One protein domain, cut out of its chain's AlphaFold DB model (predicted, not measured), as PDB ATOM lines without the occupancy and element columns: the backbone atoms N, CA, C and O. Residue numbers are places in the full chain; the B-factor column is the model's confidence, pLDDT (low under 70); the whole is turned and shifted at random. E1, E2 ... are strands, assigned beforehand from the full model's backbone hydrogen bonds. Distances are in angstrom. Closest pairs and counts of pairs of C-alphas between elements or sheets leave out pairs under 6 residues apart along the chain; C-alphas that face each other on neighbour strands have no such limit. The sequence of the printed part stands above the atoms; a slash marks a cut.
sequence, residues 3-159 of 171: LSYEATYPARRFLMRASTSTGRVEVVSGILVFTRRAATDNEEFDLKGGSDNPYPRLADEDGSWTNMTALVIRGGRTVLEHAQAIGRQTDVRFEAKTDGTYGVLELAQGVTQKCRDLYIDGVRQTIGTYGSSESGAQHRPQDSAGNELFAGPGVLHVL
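What this domain is: This is residues 3 to 159 of the 171 residues of an uncharacterized protein of Lentisphaerae bacterium (UniProt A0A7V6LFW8). With little regular structure in named strands, the chain winds in stacked turns, a solenoid with two walls of parallel strands, E1 E3 E5 E7 E10 and E2 E4 E6 E8. A small mixed sheet, E9 E12 E11, lies at the E10 end. The 157 printed residues include twelve named strands, E1 to E12 along the chain, holding 49 residues, with no named helix: all strand, compact, radius of gyration of the C-alphas 14.8 A, spans 45 by 31 by 29 A.

How they stand to each other: E1, residues 3 to 5, is parallel to E3, residues 23 to 27, with N 5 and O 26 3.1 A apart. E9, residues 112 to 115, runs on into E10, residues 117 to 120, at 86 degrees. E11, residues 128 to 130, and E12, residues 155 to 158, form a hairpin, with N 130 and O 156 2.8 A apart.

Where its parts are: E1 begins at C-alpha 3 (176.997, 125.102, 141.504). E5, residues 68 to 73, measures 13.7 A. E12 ends at C-alpha 158 (173.912, 120.770, 118.786).

The domain as a whole: The printed part has no cut. Links E4 to E5 and E11 to E12 are long. Residues 3 to 13 and 37 to 61 have pLDDT under 70.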
ATOM      1  N   LEU A   3     177.740 126.034 140.665       53.88
ATOM      2  CA  LEU A   3     176.997 125.102 141.504       53.88
ATOM      3  C   LEU A   3     177.506 123.693 141.192       53.88
ATOM      4  O   LEU A   3     177.281 123.188 140.092       53.88
ATOM      5  N   SER A   4     178.234 123.114 142.146       58.53
ATOM      6  CA  SER A   4     178.756 121.747 142.075       58.53
ATOM      7  C   SER A   4     177.916 120.850 142.966       58.53
ATOM      8  O   SER A   4     177.607 121.226 144.097       58.53
ATOM      9  N   TYR A   5     177.539 119.680 142.458       57.69
ATOM     10  CA  TYR A   5     176.675 118.755 143.181       57.69
ATOM     11  C   TYR A   5     177.328 117.386 143.390       57.69
ATOM     12  O   TYR A   5     177.735 116.719 142.433       57.69
ATOM     13  N   GLU A   6     177.350 116.974 144.660       56.88
ATOM     14  CA  GLU A   6     177.753 115.657 145.144       56.88
ATOM     15  C   GLU A   6     176.671 115.117 146.094       56.88
ATOM     16  O   GLU A   6     176.404 115.713 147.137       56.88
ATOM     17  N   ALA A   7     176.040 113.989 145.760       49.31
ATOM     18  CA  ALA A   7     175.226 113.227 146.707       49.31
ATOM     19  C   ALA A   7     175.937 111.984 147.233       49.31
ATOM     20  O   ALA A   7     176.628 111.273 146.497       49.31
ATOM     21  N   THR A   8     175.649 111.693 148.501       48.78
ATOM     22  CA  THR A   8     175.943 110.436 149.193       48.78
ATOM     23  C   THR A   8     174.729 109.499 149.107       48.78
ATOM     24  O   THR A   8     173.587 109.955 149.082       48.78
ATOM     25  N   TYR A   9     174.978 108.187 149.044       45.38
ATOM     26  CA  TYR A   9     173.984 107.133 148.790       45.38
ATOM     27  C   TYR A   9     172.805 107.066 149.791       45.38
ATOM     28  O   TYR A   9     173.007 107.338 150.978       45.38
ATOM     29  N   PRO A  10     171.603 106.609 149.352       51.00
ATOM     30  CA  PRO A  10     171.242 106.235 147.973       51.00
ATOM     31  C   PRO A  10     171.132 107.458 147.048       51.00
ATOM     32  O   PRO A  10     170.947 108.573 147.525       51.00
ATOM     33  N   ALA A  11     171.281 107.261 145.730       57.50
ATOM     34  CA  ALA A  11     171.273 108.347 144.746       57.50
ATOM     35  C   ALA A  11     169.934 109.106 144.773       57.50
ATOM     36  O   ALA A  11     168.947 108.679 144.178       57.50
ATOM     37  N   ARG A  12     169.898 110.229 145.494       63.88
ATOM     38  CA  ARG A  12     168.724 111.097 145.586       63.88
ATOM     39  C   ARG A  12     168.550 111.886 144.284       63.88
ATOM     40  O   ARG A  12     169.533 112.272 143.642       63.88
ATOM     41  N   ARG A  13     167.287 112.106 143.909       68.19
ATOM     42  CA  ARG A  13     166.879 113.015 142.833       68.19
ATOM     43  C   ARG A  13     166.816 114.431 143.397       68.19
ATOM     44  O   ARG A  13     166.182 114.659 144.420       68.19
ATOM     45  N   PHE A  14     167.486 115.363 142.737       70.06
ATOM     46  CA  PHE A  14     167.455 116.788 143.043       70.06
ATOM     47  C   PHE A  14     166.804 117.489 141.870       70.06
ATOM     48  O   PHE A  14     167.192 117.249 140.726       70.06
ATOM     49  N   LEU A  15     165.815 118.335 142.138       72.44
ATOM     50  CA  LEU A  15     165.104 119.022 141.071       72.44
ATOM     51  C   LEU A  15     165.659 120.431 140.916       72.44
ATOM     52  O   LEU A  15     165.898 121.153 141.885       72.44
ATOM     53  N   MET A  16     165.884 120.818 139.671       75.75
ATOM     54  CA  MET A  16     166.304 122.158 139.323       75.75
ATOM     55  C   MET A  16     165.077 123.066 139.272       75.75
ATOM     56  O   MET A  16     164.129 122.772 138.554       75.75
ATOM     57  N   ARG A  17     165.106 124.197 139.980       74.81
ATOM     58  CA  ARG A  17     164.117 125.273 139.805       74.81
ATOM     59  C   ARG A  17     164.462 126.182 138.637       74.81
ATOM     60  O   ARG A  17     165.613 126.204 138.192       74.81
ATOM     61  N   ALA A  18     163.498 126.988 138.194       77.38
ATOM     62  CA  ALA A  18     163.794 128.024 137.224       77.38
ATOM     63  C   ALA A  18     164.871 128.991 137.757       77.38
ATOM     64  O   ALA A  18     164.917 129.375 138.932       77.38
ATOM     65  N   SER A  19     165.787 129.374 136.876       79.50
ATOM     66  CA  SER A  19     166.900 130.259 137.175       79.50
ATOM     67  C   SER A  19     167.166 131.176 135.990       79.50
ATOM     68  O   SER A  19     167.371 130.737 134.857       79.50
ATOM     69  N   THR A  20     167.215 132.475 136.273       79.31
ATOM     70  CA  THR A  20     167.543 133.525 135.302       79.31
ATOM     71  C   THR A  20     169.011 133.949 135.365       79.31
ATOM     72  O   THR A  20     169.463 134.714 134.515       79.31
ATOM     73  N   SER A  21     169.771 133.451 136.344       78.69
ATOM     74  CA  SER A  21     171.182 133.792 136.538       78.69
ATOM     75  C   SER A  21     172.053 133.325 135.370       78.69
ATOM     76  O   SER A  21     171.687 132.434 134.617       78.69
ATOM     77  N   THR A  22     173.262 133.858 135.241       78.94
ATOM     78  CA  THR A  22     174.301 133.277 134.372       78.94
ATOM     79  C   THR A  22     175.226 132.375 135.187       78.94
ATOM     80  O   THR A  22     175.497 132.674 136.353       78.94
ATOM     81  N   GLY A  23     175.772 131.307 134.602       81.62
ATOM     82  CA  GLY A  23     176.765 130.475 135.295       81.62
ATOM     83  C   GLY A  23     176.931 129.068 134.739       81.62
ATOM     84  O   GLY A  23     176.443 128.753 133.656       81.62
ATOM     85  N   ARG A  24     177.626 128.226 135.509       85.69
ATOM     86  CA  ARG A  24     177.923 126.826 135.182       85.69
ATOM     87  C   ARG A  24     177.285 125.895 136.213       85.69
ATOM     88  O   ARG A  24     177.353 126.179 137.410       85.69
ATOM     89  N   VAL A  25     176.733 124.780 135.735       86.50
ATOM     90  CA  VAL A  25     176.309 123.642 136.565       86.50
ATOM     91  C   VAL A  25     177.271 122.485 136.355       86.50
ATOM     92  O   VAL A  25     177.606 122.168 135.215       86.50
ATOM     93  N   GLU A  26     177.704 121.865 137.450       86.94
ATOM     94  CA  GLU A  26     178.555 120.677 137.438       86.94
ATOM     95  C   GLU A  26     177.877 119.534 138.193       86.94
ATOM     96  O   GLU A  26     177.650 119.615 139.401       86.94
ATOM     97  N   VAL A  27     177.571 118.456 137.474       85.62
ATOM     98  CA  VAL A  27     176.993 117.236 138.043       85.62
ATOM     99  C   VAL A  27     178.110 116.216 138.223       85.62
ATOM    100  O   VAL A  27     178.674 115.727 137.242       85.62
ATOM    101  N   VAL A  28     178.465 115.932 139.479       85.50
ATOM    102  CA  VAL A  28     179.591 115.050 139.836       85.50
ATOM    103  C   VAL A  28     179.091 113.703 140.361       85.50
ATOM    104  O   VAL A  28     179.708 112.672 140.102       85.50
ATOM    105  N   SER A  29     177.948 113.643 141.039       82.12
ATOM    106  CA  SER A  29     177.277 112.383 141.398       82.12
ATOM    107  C   SER A  29     175.762 112.581 141.503       82.12
ATOM    108  O   SER A  29     175.278 113.669 141.222       82.12
ATOM    109  N   GLY A  30     175.003 111.534 141.856       83.00
ATOM    110  CA  GLY A  30     173.551 111.606 142.075       83.00
ATOM    111  C   GLY A  30     172.714 111.856 140.815       83.00
ATOM    112  O   GLY A  30     173.178 111.603 139.703       83.00
ATOM    113  N   ILE A  31     171.464 112.306 140.986       82.62
ATOM    114  CA  ILE A  31     170.544 112.589 139.873       82.62
ATOM    115  C   ILE A  31     170.068 114.046 139.946       82.62
ATOM    116  O   ILE A  31     169.397 114.409 140.909       82.62
ATOM    117  N   LEU A  32     170.383 114.868 138.941       86.31
ATOM    118  CA  LEU A  32     169.843 116.226 138.776       86.31
ATOM    119  C   LEU A  32     168.755 116.216 137.699       86.31
ATOM    120  O   LEU A  32     169.004 115.755 136.590       86.31
ATOM    121  N   VAL A  33     167.573 116.749 137.992       86.12
ATOM    122  CA  VAL A  33     166.412 116.712 137.091       86.12
ATOM    123  C   VAL A  33     165.929 118.128 136.792       86.12
ATOM    124  O   VAL A  33     165.571 118.873 137.698       86.12
ATOM    125  N   PHE A  34     165.883 118.491 135.516       87.88
ATOM    126  CA  PHE A  34     165.207 119.687 135.017       87.88
ATOM    127  C   PHE A  34     163.769 119.303 134.695       87.88
ATOM    128  O   PHE A  34     163.490 118.717 133.642       87.88
ATOM    129  N   THR A  35     162.888 119.535 135.664       83.56
ATOM    130  CA  THR A  35     161.542 118.981 135.647       83.56
ATOM    131  C   THR A  35     160.608 119.688 134.696       83.56
ATOM    132  O   THR A  35     160.656 120.903 134.516       83.56
ATOM    133  N   ARG A  36     159.674 118.918 134.146       80.88
ATOM    134  CA  ARG A  36     158.490 119.485 133.509       80.88
ATOM    135  C   ARG A  36     157.424 119.752 134.574       80.88
ATOM    136  O   ARG A  36     157.138 118.878 135.387       80.88
ATOM    137  N   ARG A  37     156.759 120.908 134.507       68.31
ATOM    138  CA  ARG A  37     155.701 121.389 135.424       68.31
ATOM    139  C   ARG A  37     154.566 120.388 135.702       68.31
ATOM    140  O   ARG A  37     153.862 120.500 136.694       68.31
ATOM    141  N   ALA A  38     154.346 119.420 134.815       56.12
ATOM    142  CA  ALA A  38     153.284 118.418 134.933       56.12
ATOM    143  C   ALA A  38     153.808 116.991 135.170       56.12
ATOM    144  O   ALA A  38     153.062 116.038 134.961       56.12
ATOM    145  N   ALA A  39     155.077 116.818 135.550       52.94
ATOM    146  CA  ALA A  39     155.607 115.506 135.894       52.94
ATOM    147  C   ALA A  39     154.984 115.051 137.223       52.94
ATOM    148  O   ALA A  39     155.383 115.487 138.300       52.94
ATOM    149  N   THR A  40     153.959 114.207 137.130       43.50
ATOM    150  CA  THR A  40     153.130 113.725 138.249       43.50
ATOM    151  C   THR A  40     153.875 112.834 139.246       43.50
ATOM    152  O   THR A  40     153.309 112.493 140.280       43.50
ATOM    153  N   ASP A  41     155.141 112.503 138.967       44.12
ATOM    154  CA  ASP A  41     155.886 111.434 139.640       44.12
ATOM    155  C   ASP A  41     157.185 111.939 140.309       44.12
ATOM    156  O   ASP A  41     158.070 111.153 140.645       44.12
ATOM    157  N   ASN A  42     157.345 113.256 140.490       44.31
ATOM    158  CA  ASN A  42     158.595 113.843 140.977       44.31
ATOM    159  C   ASN A  42     158.508 114.304 142.444       44.31
ATOM    160  O   ASN A  42     157.816 115.264 142.774       44.31
ATOM    161  N   GLU A  43     159.284 113.658 143.319       40.38
ATOM    162  CA  GLU A  43     159.615 114.178 144.649       40.38
ATOM    163  C   GLU A  43     160.650 115.323 144.511       40.38
ATOM    164  O   GLU A  43     161.809 115.092 144.162       40.38
ATOM    165  N   GLU A  44     160.229 116.577 144.731       45.31
ATOM    166  CA  GLU A  44     161.070 117.788 144.727       45.31
ATOM    167  C   GLU A  44     161.966 117.948 145.957       45.31
ATOM    168  O   GLU A  44     161.483 118.087 147.078       45.31
ATOM    169  N   PHE A  45     163.280 118.038 145.730       41.41
ATOM    170  CA  PHE A  45     164.221 118.633 146.679       41.41
ATOM    171  C   PHE A  45     164.589 120.051 146.214       41.41
ATOM    172  O   PHE A  45     165.260 120.221 145.196       41.41
ATOM    173  N   ASP A  46     164.128 121.059 146.960       42.91
ATOM    174  CA  ASP A  46     164.315 122.488 146.688       42.91
ATOM    175  C   ASP A  46     165.626 123.010 147.301       42.91
ATOM    176  O   ASP A  46     165.771 123.086 148.519       42.91
ATOM    177  N   LEU A  47     166.571 123.438 146.460       43.62
ATOM    178  CA  LEU A  47     167.842 124.043 146.890       43.62
ATOM    179  C   LEU A  47     167.707 125.491 147.420       43.62
ATOM    180  O   LEU A  47     168.720 126.100 147.765       43.62
ATOM    181  N   LYS A  48     166.497 126.075 147.469       40.16
ATOM    182  CA  LYS A  48     166.249 127.458 147.930       40.16
ATOM    183  C   LYS A  48     165.251 127.595 149.090       40.16
ATOM    184  O   LYS A  48     164.930 128.722 149.468       40.16
ATOM    185  N   GLY A  49     164.773 126.502 149.680       36.62
ATOM    186  CA  GLY A  49     163.901 126.562 150.853       36.62
ATOM    187  C   GLY A  49     164.705 126.828 152.124       36.62
ATOM    188  O   GLY A  49     165.667 126.116 152.394       36.62
ATOM    189  N   GLY A  50     164.327 127.848 152.902       36.44
ATOM    190  CA  GLY A  50     164.860 128.076 154.251       36.44
ATOM    191  C   GLY A  50     164.747 126.837 155.151       36.44
ATOM    192  O   GLY A  50     164.117 125.848 154.787       36.44
ATOM    193  N   SER A  51     165.349 126.913 156.337       38.66
ATOM    194  CA  SER A  51     165.645 125.818 157.281       38.66
ATOM    195  C   SER A  51     164.508 124.863 157.695       38.66
ATOM    196  O   SER A  51     164.791 123.927 158.434       38.66
ATOM    197  N   ASP A  52     163.270 125.027 157.217       42.06
ATOM    198  CA  ASP A  52     162.077 124.350 157.743       42.06
ATOM    199  C   ASP A  52     161.120 123.757 156.681       42.06
ATOM    200  O   ASP A  52     159.906 123.786 156.878       42.06
ATOM    201  N   ASN A  53     161.589 123.191 155.557       37.84
ATOM    202  CA  ASN A  53     160.682 122.440 154.662       37.84
ATOM    203  C   ASN A  53     161.102 120.969 154.449       37.84
ATOM    204  O   ASN A  53     162.061 120.723 153.719       37.84
ATOM    205  N   PRO A  54     160.396 119.986 155.053       42.25
ATOM    206  CA  PRO A  54     160.827 118.590 155.044       42.25
ATOM    207  C   PRO A  54     160.272 117.693 153.915       42.25
ATOM    208  O   PRO A  54     160.683 116.540 153.889       42.25
ATOM    209  N   TYR A  55     159.395 118.137 152.992       36.75
ATOM    210  CA  TYR A  55     158.783 117.242 151.973       36.75
ATOM    211  C   TYR A  55     158.374 117.939 150.643       36.75
ATOM    212  O   TYR A  55     158.188 119.161 150.628       36.75
ATOM    213  N   PRO A  56     158.263 117.178 149.526       41.19
ATOM    214  CA  PRO A  56     158.323 117.674 148.144       41.19
ATOM    215  C   PRO A  56     157.106 118.488 147.692       41.19
ATOM    216  O   PRO A  56     155.969 118.193 148.057       41.19
ATOM    217  N   ARG A  57     157.341 119.496 146.845       43.56
ATOM    218  CA  ARG A  57     156.289 120.214 146.112       43.56
ATOM    219  C   ARG A  57     156.233 119.703 144.670       43.56
ATOM    220  O   ARG A  57     157.197 119.151 144.159       43.56
ATOM    221  N   LEU A  58     155.068 119.813 144.038       46.00
ATOM    222  CA  LEU A  58     154.985 119.694 142.586       46.00
ATOM    223  C   LEU A  58     155.658 120.935 142.002       46.00
ATOM    224  O   LEU A  58     155.391 122.035 142.489       46.00
ATOM    225  N   ALA A  59     156.473 120.757 140.964       50.75
ATOM    226  CA  ALA A  59     157.066 121.880 140.255       50.75
ATOM    227  C   ALA A  59     155.933 122.789 139.736       50.75
ATOM    228  O   ALA A  59     155.149 122.403 138.869       50.75
ATOM    229  N   ASP A  60     155.797 123.988 140.302       55.75
ATOM    230  CA  ASP A  60     154.797 124.983 139.904       55.75
ATOM    231  C   ASP A  60     155.167 125.678 138.584       55.75
ATOM    232  O   ASP A  60     154.305 126.284 137.938       55.75
ATOM    233  N   GLU A  61     156.411 125.491 138.142       68.44
ATOM    234  CA  GLU A  61     157.007 125.906 136.877       68.44
ATOM    235  C   GLU A  61     157.963 124.835 136.314       68.44
ATOM    236  O   GLU A  61     158.367 123.908 137.012       68.44
ATOM    237  N   ASP A  62     158.323 124.943 135.031       79.62
ATOM    238  CA  ASP A  62     159.358 124.086 134.439       79.62
ATOM    239  C   ASP A  62     160.735 124.436 135.040       79.62
ATOM    240  O   ASP A  62     161.182 125.590 134.997       79.62
ATOM    241  N   GLY A  63     161.446 123.424 135.527       82.19
ATOM    242  CA  GLY A  63     162.807 123.547 136.024       82.19
ATOM    243  C   GLY A  63     163.784 123.907 134.913       82.19
ATOM    244  O   GLY A  63     164.217 123.039 134.166       82.19
ATOM    245  N   SER A  64     164.155 125.183 134.789       86.44
ATOM    246  CA  SER A  64     164.930 125.679 133.644       86.44
ATOM    247  C   SER A  64     166.074 126.613 134.030       86.44
ATOM    248  O   SER A  64     165.967 127.428 134.937       86.44
ATOM    249  N   TRP A  65     167.190 126.553 133.307       89.38
ATOM    250  CA  TRP A  65     168.286 127.510 133.463       89.38
ATOM    251  C   TRP A  65     168.836 127.925 132.099       89.38
ATOM    252  O   TRP A  65     169.925 127.552 131.667       89.38
ATOM    253  N   THR A  66     168.054 128.732 131.391       89.81
ATOM    254  CA  THR A  66     168.303 129.062 129.980       89.81
ATOM    255  C   THR A  66     169.457 130.043 129.755       89.81
ATOM    256  O   THR A  66     170.018 130.091 128.663       89.81
ATOM    257  N   ASN A  67     169.867 130.779 130.790       83.06
ATOM    258  CA  ASN A  67     171.030 131.675 130.766       83.06
ATOM    259  C   ASN A  67     172.338 130.986 131.211       83.06
ATOM    260  O   ASN A  67     173.373 131.641 131.361       83.06
ATOM    261  N   MET A  68     172.311 129.667 131.436       89.06
ATOM    262  CA  MET A  68     173.494 128.884 131.787       89.06
ATOM    263  C   MET A  68     174.531 128.929 130.657       89.06
ATOM    264  O   MET A  68     174.213 128.695 129.492       89.06
ATOM    265  N   THR A  69     175.793 129.183 131.004       92.38
ATOM    266  CA  THR A  69     176.910 129.178 130.053       92.38
ATOM    267  C   THR A  69     177.371 127.762 129.739       92.38
ATOM    268  O   THR A  69     177.718 127.481 128.596       92.38
ATOM    269  N   ALA A  70     177.384 126.874 130.738       93.44
ATOM    270  CA  ALA A  70     177.784 125.486 130.552       93.44
ATOM    271  C   ALA A  70     177.095 124.529 131.536       93.44
ATOM    272  O   ALA A  70     177.091 124.781 132.742       93.44
ATOM    273  N   LEU A  71     176.601 123.411 131.010       96.12
ATOM    274  CA  LEU A  71     176.210 122.221 131.756       96.12
ATOM    275  C   LEU A  71     177.343 121.203 131.636       96.12
ATOM    276  O   LEU A  71     177.639 120.740 130.535       96.12
ATOM    277  N   VAL A  72     177.980 120.863 132.752       96.00
ATOM    278  CA  VAL A  72     179.084 119.901 132.784       96.00
ATOM    279  C   VAL A  72     178.679 118.657 133.552       96.00
ATOM    280  O   VAL A  72     178.223 118.725 134.690       96.00
ATOM    281  N   ILE A  73     178.868 117.516 132.906       95.50
ATOM    282  CA  ILE A  73     178.429 116.200 133.341       95.50
ATOM    283  C   ILE A  73     179.690 115.369 133.568       95.50
ATOM    284  O   ILE A  73     180.300 114.870 132.622       95.50
ATOM    285  N   ARG A  74     180.105 115.276 134.835       90.94
ATOM    286  CA  ARG A  74     181.275 114.500 135.271       90.94
ATOM    287  C   ARG A  74     180.895 113.139 135.839       90.94
ATOM    288  O   ARG A  74     181.660 112.191 135.759       90.94
ATOM    289  N   GLY A  75     179.713 113.025 136.427       89.38
ATOM    290  CA  GLY A  75     179.205 111.772 136.970       89.38
ATOM    291  C   GLY A  75     177.708 111.837 137.216       89.38
ATOM    292  O   GLY A  75     177.063 112.845 136.931       89.38
ATOM    293  N   GLY A  76     177.158 110.755 137.761       89.50
ATOM    294  CA  GLY A  76     175.729 110.679 138.048       89.50
ATOM    295  C   GLY A  76     174.878 110.747 136.782       89.50
ATOM    296  O   GLY A  76     175.294 110.324 135.703       89.50
ATOM    297  N   ARG A  77     173.664 111.276 136.923       91.25
ATOM    298  CA  ARG A  77     172.698 111.409 135.837       91.25
ATOM    299  C   ARG A  77     172.086 112.802 135.844       91.25
ATOM    300  O   ARG A  77     171.607 113.270 136.871       91.25
ATOM    301  N   THR A  78     172.067 113.450 134.690       94.69
ATOM    302  CA  THR A  78     171.309 114.683 134.468       94.69
ATOM    303  C   THR A  78     170.110 114.354 133.597       94.69
ATOM    304  O   THR A  78     170.295 113.781 132.535       94.69
ATOM    305  N   VAL A  79     168.900 114.698 134.022       93.38
ATOM    306  CA  VAL A  79     167.653 114.385 133.316       93.38
ATOM    307  C   VAL A  79     167.012 115.678 132.835       93.38
ATOM    308  O   VAL A  79     166.786 116.585 133.635       93.38
ATOM    309  N   LEU A  80     166.708 115.768 131.541       94.62
ATOM    310  CA  LEU A  80     165.972 116.884 130.950       94.62
ATOM    311  C   LEU A  80     164.588 116.399 130.514       94.62
ATOM    312  O   LEU A  80     164.457 115.655 129.540       94.62
ATOM    313  N   GLU A  81     163.546 116.832 131.223       92.12
ATOM    314  CA  GLU A  81     162.164 116.398 130.965       92.12
ATOM    315  C   GLU A  81     161.425 117.292 129.952       92.12
ATOM    316  O   GLU A  81     160.298 116.997 129.547       92.12
ATOM    317  N   HIS A  82     162.041 118.397 129.522       89.69
ATOM    318  CA  HIS A  82     161.452 119.346 128.581       89.69
ATOM    319  C   HIS A  82     162.521 120.067 127.738       89.69
ATOM    320  O   HIS A  82     163.689 120.163 128.103       89.69
ATOM    321  N   ALA A  83     162.119 120.597 126.578       90.19
ATOM    322  CA  ALA A  83     163.034 121.150 125.567       90.19
ATOM    323  C   ALA A  83     163.601 122.552 125.883       90.19
ATOM    324  O   ALA A  83     164.351 123.101 125.072       90.19
ATOM    325  N   GLN A  84     163.188 123.165 126.997       90.19
ATOM    326  CA  GLN A  84     163.662 124.480 127.457       90.19
ATOM    327  C   GLN A  84     164.445 124.381 128.777       90.19
ATOM    328  O   GLN A  84     164.616 125.388 129.459       90.19
ATOM    329  N   ALA A  85     164.917 123.184 129.141       91.12
ATOM    330  CA  ALA A  85     165.651 122.956 130.382       91.12
ATOM    331  C   ALA A  85     166.955 123.767 130.429       91.12
ATOM    332  O   ALA A  85     167.272 124.406 131.433       91.12
ATOM    333  N   ILE A  86     167.677 123.810 129.305       94.75
ATOM    334  CA  ILE A  86     168.857 124.665 129.115       94.75
ATOM    335  C   ILE A  86     168.703 125.573 127.895       94.75
ATOM    336  O   ILE A  86     167.828 125.392 127.042       94.75
ATOM    337  N   GLY A  87     169.570 126.579 127.807       90.81
ATOM    338  CA  GLY A  87     169.544 127.563 126.739       90.81
ATOM    339  C   GLY A  87     170.211 127.081 125.460       90.81
ATOM    340  O   GLY A  87     171.173 126.318 125.465       90.81
ATOM    341  N   ARG A  88     169.795 127.661 124.331       94.50
ATOM    342  CA  ARG A  88     170.471 127.463 123.034       94.50
ATOM    343  C   ARG A  88     171.913 127.985 123.015       94.50
ATOM    344  O   ARG A  88     172.649 127.662 122.093       94.50
ATOM    345  N   GLN A  89     172.288 128.831 123.978       92.75
ATOM    346  CA  GLN A  89     173.643 129.370 124.140       92.75
ATOM    347  C   GLN A  89     174.489 128.577 125.153       92.75
ATOM    348  O   GLN A  89     175.656 128.909 125.344       92.75
ATOM    349  N   THR A  90     173.920 127.545 125.780       94.81
ATOM    350  CA  THR A  90     174.601 126.709 126.773       94.81
ATOM    351  C   THR A  90     175.514 125.697 126.088       94.81
ATOM    352  O   THR A  90     175.085 125.011 125.161       94.81
ATOM    353  N   ASP A  91     176.755 125.573 126.556       96.81
ATOM    354  CA  ASP A  91     177.630 124.452 126.197       96.81
ATOM    355  C   ASP A  91     177.273 123.222 127.037       96.81
ATOM    356  O   ASP A  91     177.147 123.325 128.254       96.81
ATOM    357  N   VAL A  92     177.174 122.049 126.423       97.94
ATOM    358  CA  VAL A  92     177.093 120.769 127.140       97.94
ATOM    359  C   VAL A  92     178.471 120.122 127.109       97.94
ATOM    360  O   VAL A  92     179.106 120.075 126.055       97.94
ATOM    361  N   ARG A  93     178.963 119.648 128.254       98.00
ATOM    362  CA  ARG A  93     180.294 119.039 128.360       98.00
ATOM    363  C   ARG A  93     180.231 117.738 129.137       98.00
ATOM    364  O   ARG A  93     179.824 117.747 130.294       98.00
ATOM    365  N   PHE A  94     180.681 116.658 128.520       97.31
ATOM    366  CA  PHE A  94     181.065 115.445 129.226       97.31
ATOM    367  C   PHE A  94     182.548 115.541 129.556       97.31
ATOM    368  O   PHE A  94     183.362 115.823 128.677       97.31
ATOM    369  N   GLU A  95     182.881 115.358 130.824       95.12
ATOM    370  CA  GLU A  95     184.259 115.407 131.308       95.12
ATOM    371  C   GLU A  95     184.462 114.215 132.236       95.12
ATOM    372  O   GLU A  95     183.807 114.148 133.275       95.12
ATOM    373  N   ALA A  96     185.343 113.283 131.879       91.06
ATOM    374  CA  ALA A  96     185.600 112.123 132.721       91.06
ATOM    375  C   ALA A  96     186.038 112.535 134.138       91.06
ATOM    376  O   ALA A  96     186.756 113.524 134.352       91.06
ATOM    377  N   LYS A  97     185.631 111.745 135.128       88.38
ATOM    378  CA  LYS A  97     186.254 111.745 136.452       88.38
ATOM    379  C   LYS A  97     187.663 111.171 136.388       88.38
ATOM    380  O   LYS A  97     188.064 110.532 135.421       88.38
ATOM    381  N   THR A  98     188.402 111.339 137.483       85.69
ATOM    382  CA  THR A  98     189.746 110.772 137.652       85.69
ATOM    383  C   THR A  98     189.779 109.247 137.502       85.69
ATOM    384  O   THR A  98     190.805 108.702 137.112       85.69
ATOM    385  N   ASP A  99     188.672 108.559 137.792       84.88
ATOM    386  CA  ASP A  99     188.522 107.107 137.629       84.88
ATOM    387  C   ASP A  99     188.097 106.684 136.207       84.88
ATOM    388  O   ASP A  99     187.849 105.504 135.967       84.88
ATOM    389  N   GLY A 100     188.015 107.627 135.262       83.50
ATOM    390  CA  GLY A 100     187.614 107.379 133.876       83.50
ATOM    391  C   GLY A 100     186.107 107.221 133.673       83.50
ATOM    392  O   GLY A 100     185.677 106.955 132.554       83.50
ATOM    393  N   THR A 101     185.295 107.382 134.722       86.81
ATOM    394  CA  THR A 101     183.835 107.304 134.606       86.81
ATOM    395  C   THR A 101     183.235 108.634 134.158       86.81
ATOM    396  O   THR A 101     183.746 109.709 134.479       86.81
ATOM    397  N   TYR A 102     182.117 108.562 133.436       91.81
ATOM    398  CA  TYR A 102     181.339 109.727 133.016       91.81
ATOM    399  C   TYR A 102     179.997 109.774 133.743       91.81
ATOM    400  O   TYR A 102     179.532 108.797 134.335       91.81
ATOM    401  N   GLY A 103     179.352 110.935 133.679       93.69
ATOM    402  CA  GLY A 103     177.920 111.029 133.937       93.69
ATOM    403  C   GLY A 103     177.113 110.801 132.665       93.69
ATOM    404  O   GLY A 103     177.649 110.816 131.559       93.69
ATOM    405  N   VAL A 104     175.806 110.644 132.837       96.25
ATOM    406  CA  VAL A 104     174.863 110.408 131.739       96.25
ATOM    407  C   VAL A 104     173.912 111.590 131.593       96.25
ATOM    408  O   VAL A 104     173.411 112.111 132.593       96.25
ATOM    409  N   LEU A 105     173.628 111.990 130.354       98.19
ATOM    410  CA  LEU A 105     172.549 112.921 130.024       98.19
ATOM    411  C   LEU A 105     171.317 112.158 129.529       98.19
ATOM    412  O   LEU A 105     171.303 111.626 128.425       98.19
ATOM    413  N   GLU A 106     170.261 112.136 130.326       97.38
ATOM    414  CA  GLU A 106     168.981 111.546 129.958       97.38
ATOM    415  C   GLU A 106     168.038 112.601 129.372       97.38
ATOM    416  O   GLU A 106     167.821 113.661 129.964       97.38
ATOM    417  N   LEU A 107     167.457 112.306 128.209       97.25
ATOM    418  CA  LEU A 107     166.466 113.151 127.544       97.25
ATOM    419  C   LEU A 107     165.144 112.390 127.457       97.25
ATOM    420  O   LEU A 107     165.065 111.328 126.834       97.25
ATOM    421  N   ALA A 108     164.095 112.950 128.058       93.25
ATOM    422  CA  ALA A 108     162.787 112.305 128.081       93.25
ATOM    423  C   ALA A 108     162.144 112.218 126.683       93.25
ATOM    424  O   ALA A 108     162.525 112.905 125.731       93.25
ATOM    425  N   GLN A 109     161.117 111.377 126.552       88.69
ATOM    426  CA  GLN A 109     160.380 111.223 125.300       88.69
ATOM    427  C   GLN A 109     159.785 112.544 124.805       88.69
ATOM    428  O   GLN A 109     159.205 113.320 125.562       88.69
ATOM    429  N   GLY A 110     159.941 112.802 123.505       89.00
ATOM    430  CA  GLY A 110     159.492 114.042 122.870       89.00
ATOM    431  C   GLY A 110     160.387 115.255 123.152       89.00
ATOM    432  O   GLY A 110     160.132 116.330 122.609       89.00
ATOM    433  N   VAL A 111     161.455 115.111 123.948       94.19
ATOM    434  CA  VAL A 111     162.410 116.195 124.192       94.19
ATOM    435  C   VAL A 111     163.365 116.330 123.010       94.19
ATOM    436  O   VAL A 111     164.079 115.404 122.642       94.19
ATOM    437  N   THR A 112     163.402 117.531 122.433       96.69
ATOM    438  CA  THR A 112     164.469 117.991 121.534       96.69
ATOM    439  C   THR A 112     165.144 119.191 122.186       96.69
ATOM    440  O   THR A 112     164.759 120.341 121.951       96.69
ATOM    441  N   GLN A 113     166.121 118.934 123.053       97.44
ATOM    442  CA  GLN A 113     166.869 119.992 123.724       97.44
ATOM    443  C   GLN A 113     167.883 120.591 122.753       97.44
ATOM    444  O   GLN A 113     168.585 119.868 122.057       97.44
ATOM    445  N   LYS A 114     168.000 121.917 122.718       97.00
ATOM    446  CA  LYS A 114     169.024 122.608 121.923       97.00
ATOM    447  C   LYS A 114     170.160 123.081 122.818       97.00
ATOM    448  O   LYS A 114     169.890 123.637 123.880       97.00
ATOM    449  N   CYS A 115     171.395 122.940 122.365       96.56
ATOM    450  CA  CYS A 115     172.561 123.548 123.003       96.56
ATOM    451  C   CYS A 115     173.426 124.262 121.961       96.56
ATOM    452  O   CYS A 115     173.252 124.077 120.754       96.56
ATOM    453  N   ARG A 116     174.352 125.099 122.425       95.56
ATOM    454  CA  ARG A 116     175.287 125.789 121.536       95.56
ATOM    455  C   ARG A 116     176.277 124.796 120.954       95.56
ATOM    456  O   ARG A 116     176.348 124.653 119.740       95.56
ATOM    457  N   ASP A 117     176.995 124.138 121.853       95.81
ATOM    458  CA  ASP A 117     178.106 123.245 121.575       95.81
ATOM    459  C   ASP A 117     178.054 122.028 122.487       95.81
ATOM    460  O   ASP A 117     177.610 122.125 123.633       95.81
ATOM    461  N   LEU A 118     178.549 120.901 121.984       97.44
ATOM    462  CA  LEU A 118     178.804 119.697 122.764       97.44
ATOM    463  C   LEU A 118     180.310 119.436 122.800       97.44
ATOM    464  O   LEU A 118     180.965 119.456 121.760       97.44
ATOM    465  N   TYR A 119     180.847 119.175 123.987       96.56
ATOM    466  CA  TYR A 119     182.229 118.758 124.200       96.56
ATOM    467  C   TYR A 119     182.260 117.401 124.902       96.56
ATOM    468  O   TYR A 119     181.481 117.169 125.825       96.56
ATOM    469  N   ILE A 120     183.178 116.533 124.488       95.44
ATOM    470  CA  ILE A 120     183.508 115.277 125.170       95.44
ATOM    471  C   ILE A 120     185.012 115.328 125.436       95.44
ATOM    472  O   ILE A 120     185.792 115.425 124.492       95.44
ATOM    473  N   ASP A 121     185.399 115.405 126.710       93.50
ATOM    474  CA  ASP A 121     186.783 115.607 127.178       93.50
ATOM    475  C   ASP A 121     187.516 116.751 126.472       93.50
ATOM    476  O   ASP A 121     188.639 116.634 125.985       93.50
ATOM    477  N   GLY A 122     186.835 117.891 126.371       92.69
ATOM    478  CA  GLY A 122     187.356 119.082 125.700       92.69
ATOM    479  C   GLY A 122     187.343 119.009 124.170       92.69
ATOM    480  O   GLY A 122     187.513 120.045 123.524       92.69
ATOM    481  N   VAL A 123     187.058 117.851 123.567       93.69
ATOM    482  CA  VAL A 123     186.885 117.716 122.118       93.69
ATOM    483  C   VAL A 123     185.478 118.146 121.733       93.69
ATOM    484  O   VAL A 123     184.481 117.508 122.087       93.69
ATOM    485  N   ARG A 124     185.391 119.243 120.981       93.00
ATOM    486  CA  ARG A 124     184.125 119.746 120.447       93.00
ATOM    487  C   ARG A 124     183.575 118.797 119.383       93.00
ATOM    488  O   ARG A 124     184.295 118.399 118.473       93.00
ATOM    489  N   GLN A 125     182.295 118.479 119.494       95.12
ATOM    490  CA  GLN A 125     181.575 117.605 118.579       95.12
ATOM    491  C   GLN A 125     180.977 118.396 117.406       95.12
ATOM    492  O   GLN A 125     180.842 119.622 117.460       95.12
ATOM    493  N   THR A 126     180.644 117.695 116.324       93.50
ATOM    494  CA  THR A 126     180.031 118.281 115.128       93.50
ATOM    495  C   THR A 126     178.579 118.711 115.362       93.50
ATOM    496  O   THR A 126     177.934 118.339 116.338       93.50
ATOM    497  N   ILE A 127     178.039 119.507 114.441       94.50
ATOM    498  CA  ILE A 127     176.620 119.869 114.417       94.50
ATOM    499  C   ILE A 127     175.811 118.617 114.079       94.50
ATOM    500  O   ILE A 127     176.203 117.839 113.209       94.50
ATOM    501  N   GLY A 128     174.685 118.428 114.757       95.75
ATOM    502  CA  GLY A 128     173.838 117.259 114.555       95.75
ATOM    503  C   GLY A 128     173.012 116.921 115.785       95.75
ATOM    504  O   GLY A 128     172.968 117.675 116.765       95.75
ATOM    505  N   THR A 129     172.339 115.775 115.721       97.94
ATOM    506  CA  THR A 129     171.585 115.229 116.851       97.94
ATOM    507  C   THR A 129     172.379 114.146 117.574       97.94
ATOM    508  O   THR A 129     172.919 113.231 116.953       97.94
ATOM    509  N   TYR A 130     172.421 114.254 118.899       98.50
ATOM    510  CA  TYR A 130     173.098 113.342 119.816       98.50
ATOM    511  C   TYR A 130     172.075 112.742 120.777       98.50
ATOM    512  O   TYR A 130     171.154 113.434 121.215       98.50
ATOM    513  N   GLY A 131     172.218 111.463 121.095       98.12
ATOM    514  CA  GLY A 131     171.286 110.765 121.972       98.12
ATOM    515  C   GLY A 131     171.696 109.318 122.199       98.12
ATOM    516  O   GLY A 131     172.781 108.900 121.798       98.12
ATOM    517  N   SER A 132     170.828 108.574 122.874       97.94
ATOM    518  CA  SER A 132     171.030 107.157 123.180       97.94
ATOM    519  C   SER A 132     170.679 106.255 121.988       97.94
ATOM    520  O   SER A 132     170.150 106.707 120.962       97.94
ATOM    521  N   SER A 133     170.902 104.957 122.151       97.19
ATOM    522  CA  SER A 133     170.377 103.892 121.288       97.19
ATOM    523  C   SER A 133     168.848 103.880 121.172       97.19
ATOM    524  O   SER A 133     168.326 103.519 120.118       97.19
ATOM    525  N   GLU A 134     168.134 104.349 122.196       95.88
ATOM    526  CA  GLU A 134     166.670 104.479 122.206       95.88
ATOM    527  C   GLU A 134     166.175 105.718 121.443       95.88
ATOM    528  O   GLU A 134     164.977 105.877 121.201       95.88
ATOM    529  N   SER A 135     167.087 106.617 121.067       95.44
ATOM    530  CA  SER A 135     166.763 107.863 120.379       95.44
ATOM    531  C   SER A 135     166.891 107.757 118.854       95.44
ATOM    532  O   SER A 135     167.656 106.961 118.300       95.44
ATOM    533  N   GLY A 136     166.203 108.660 118.150       92.44
ATOM    534  CA  GLY A 136     166.375 108.879 116.708       92.44
ATOM    535  C   GLY A 136     167.616 109.708 116.334       92.44
ATOM    536  O   GLY A 136     167.639 110.297 115.253       92.44
ATOM    537  N   ALA A 137     168.607 109.836 117.223       97.31
ATOM    538  CA  ALA A 137     169.782 110.676 117.004       97.31
ATOM    539  C   ALA A 137     170.745 110.121 115.938       97.31
ATOM    540  O   ALA A 137     170.873 108.909 115.743       97.31
ATOM    541  N   GLN A 138     171.464 111.030 115.275       97.62
ATOM    542  CA  GLN A 138     172.511 110.707 114.301       97.62
ATOM    543  C   GLN A 138     173.767 110.146 114.976       97.62
ATOM    544  O   GLN A 138     174.409 109.243 114.440       97.62
ATOM    545  N   HIS A 139     174.107 110.672 116.153       97.69
ATOM    546  CA  HIS A 139     175.313 110.332 116.895       97.69
ATOM    547  C   HIS A 139     174.967 109.725 118.258       97.69
ATOM    548  O   HIS A 139     174.126 110.251 118.986       97.69
ATOM    549  N   ARG A 140     175.662 108.638 118.614       97.25
ATOM    550  CA  ARG A 140     175.512 107.915 119.887       97.25
ATOM    551  C   ARG A 140     176.876 107.798 120.562       97.25
ATOM    552  O   ARG A 140     177.544 106.779 120.404       97.25
ATOM    553  N   PRO A 141     177.370 108.878 121.185       95.38
ATOM    554  CA  PRO A 141     178.696 108.857 121.775       95.38
ATOM    555  C   PRO A 141     178.721 107.929 122.989       95.38
ATOM    556  O   PRO A 141     177.780 107.886 123.786       95.38
ATOM    557  N   GLN A 142     179.828 107.209 123.111       94.69
ATOM    558  CA  GLN A 142     180.102 106.274 124.191       94.69
ATOM    559  C   GLN A 142     181.382 106.685 124.915       94.69
ATOM    560  O   GLN A 142     182.235 107.364 124.336       94.69
ATOM    561  N   ASP A 143     181.508 106.280 126.174       89.75
ATOM    562  CA  ASP A 143     182.770 106.345 126.900       89.75
ATOM    563  C   ASP A 143     183.780 105.304 126.380       89.75
ATOM    564  O   ASP A 143     183.482 104.469 125.521       89.75
ATOM    565  N   SER A 144     185.000 105.327 126.921       86.19
ATOM    566  CA  SER A 144     186.052 104.367 126.563       86.19
ATOM    567  C   SER A 144     185.720 102.910 126.908       86.19
ATOM    568  O   SER A 144     186.382 102.005 126.403       86.19
ATOM    569  N   ALA A 145     184.734 102.673 127.776       87.12
ATOM    570  CA  ALA A 145     184.249 101.348 128.147       87.12
ATOM    571  C   ALA A 145     183.038 100.899 127.302       87.12
ATOM    572  O   ALA A 145     182.555  99.782 127.481       87.12
ATOM    573  N   GLY A 146     182.574 101.728 126.360       89.69
ATOM    574  CA  GLY A 146     181.440 101.441 125.483       89.69
ATOM    575  C   GLY A 146     180.071 101.781 126.081       89.69
ATOM    576  O   GLY A 146     179.053 101.443 125.476       89.69
ATOM    577  N   ASN A 147     180.008 102.450 127.236       92.12
ATOM    578  CA  ASN A 147     178.741 102.889 127.821       92.12
ATOM    579  C   ASN A 147     178.259 104.174 127.148       92.12
ATOM    580  O   ASN A 147     179.044 105.087 126.898       92.12
ATOM    581  N   GLU A 148     176.959 104.281 126.878       95.62
ATOM    582  CA  GLU A 148     176.392 105.484 126.265       95.62
ATOM    583  C   GLU A 148     176.462 106.689 127.217       95.62
ATOM    584  O   GLU A 148     176.104 106.604 128.392       95.62
ATOM    585  N   LEU A 149     176.863 107.849 126.687       97.12
ATOM    586  CA  LEU A 149     176.838 109.115 127.435       97.12
ATOM    587  C   LEU A 149     175.424 109.707 127.542       97.12
ATOM    588  O   LEU A 149     175.180 110.647 128.301       97.12
ATOM    589  N   PHE A 150     174.488 109.164 126.767       98.38
ATOM    590  CA  PHE A 150     173.105 109.602 126.694       98.38
ATOM    591  C   PHE A 150     172.156 108.466 127.060       98.38
ATOM    592  O   PHE A 150     172.431 107.307 126.767       98.38
ATOM    593  N   ALA A 151     171.009 108.814 127.637       97.44
ATOM    594  CA  ALA A 151     169.924 107.885 127.937       97.44
ATOM    595  C   ALA A 151     168.566 108.453 127.501       97.44
ATOM    596  O   ALA A 151     168.407 109.664 127.318       97.44
ATOM    597  N   GLY A 152     167.582 107.567 127.364       96.56
ATOM    598  CA  GLY A 152     166.212 107.920 127.015       96.56
ATOM    599  C   GLY A 152     166.013 108.271 125.533       96.56
ATOM    600  O   GLY A 152     166.979 108.446 124.783       96.56
ATOM    601  N   PRO A 153     164.751 108.370 125.087       94.88
ATOM    602  CA  PRO A 153     164.403 108.473 123.668       94.88
ATOM    603  C   PRO A 153     164.471 109.898 123.088       94.88
ATOM    604  O   PRO A 153     164.277 110.080 121.883       94.88
ATOM    605  N   GLY A 154     164.699 110.924 123.914       96.00
ATOM    606  CA  GLY A 154     164.871 112.303 123.454       96.00
ATOM    607  C   GLY A 154     166.221 112.553 122.771       96.00
ATOM    608  O   GLY A 154     167.101 111.694 122.740       96.00
ATOM    609  N   VAL A 155     166.399 113.753 122.210       98.25
ATOM    610  CA  VAL A 155     167.611 114.134 121.463       98.25
ATOM    611  C   VAL A 155     168.163 115.494 121.892       98.25
ATOM    612  O   VAL A 155     167.418 116.439 122.167       98.25
ATOM    613  N   LEU A 156     169.491 115.606 121.898       98.44
ATOM    614  CA  LEU A 156     170.226 116.861 122.003       98.44
ATOM    615  C   LEU A 156     170.592 117.340 120.595       98.44
ATOM    616  O   LEU A 156     171.319 116.670 119.870       98.44
ATOM    617  N   HIS A 157     170.108 118.511 120.204       97.62
ATOM    618  CA  HIS A 157     170.440 119.162 118.944       97.62
ATOM    619  C   HIS A 157     171.535 120.207 119.184       97.62
ATOM    620  O   HIS A 157     171.283 121.283 119.740       97.62
ATOM    621  N   VAL A 158     172.749 119.878 118.749       97.19
ATOM    622  CA  VAL A 158     173.912 120.770 118.786       97.19
ATOM    623  C   VAL A 158     173.797 121.758 117.634       97.19
ATOM    624  O   VAL A 158     173.590 121.338 116.501       97.19
ATOM    625  N   LEU A 159     173.888 123.061 117.914       92.38
ATOM    626  CA  LEU A 159     173.614 124.113 116.927       92.38
ATOM    627  C   LEU A 159     174.860 124.653 116.206       92.38
ATOM    628  O   LEU A 159     174.712 125.367 115.214       92.38
TER     629      LEU A 159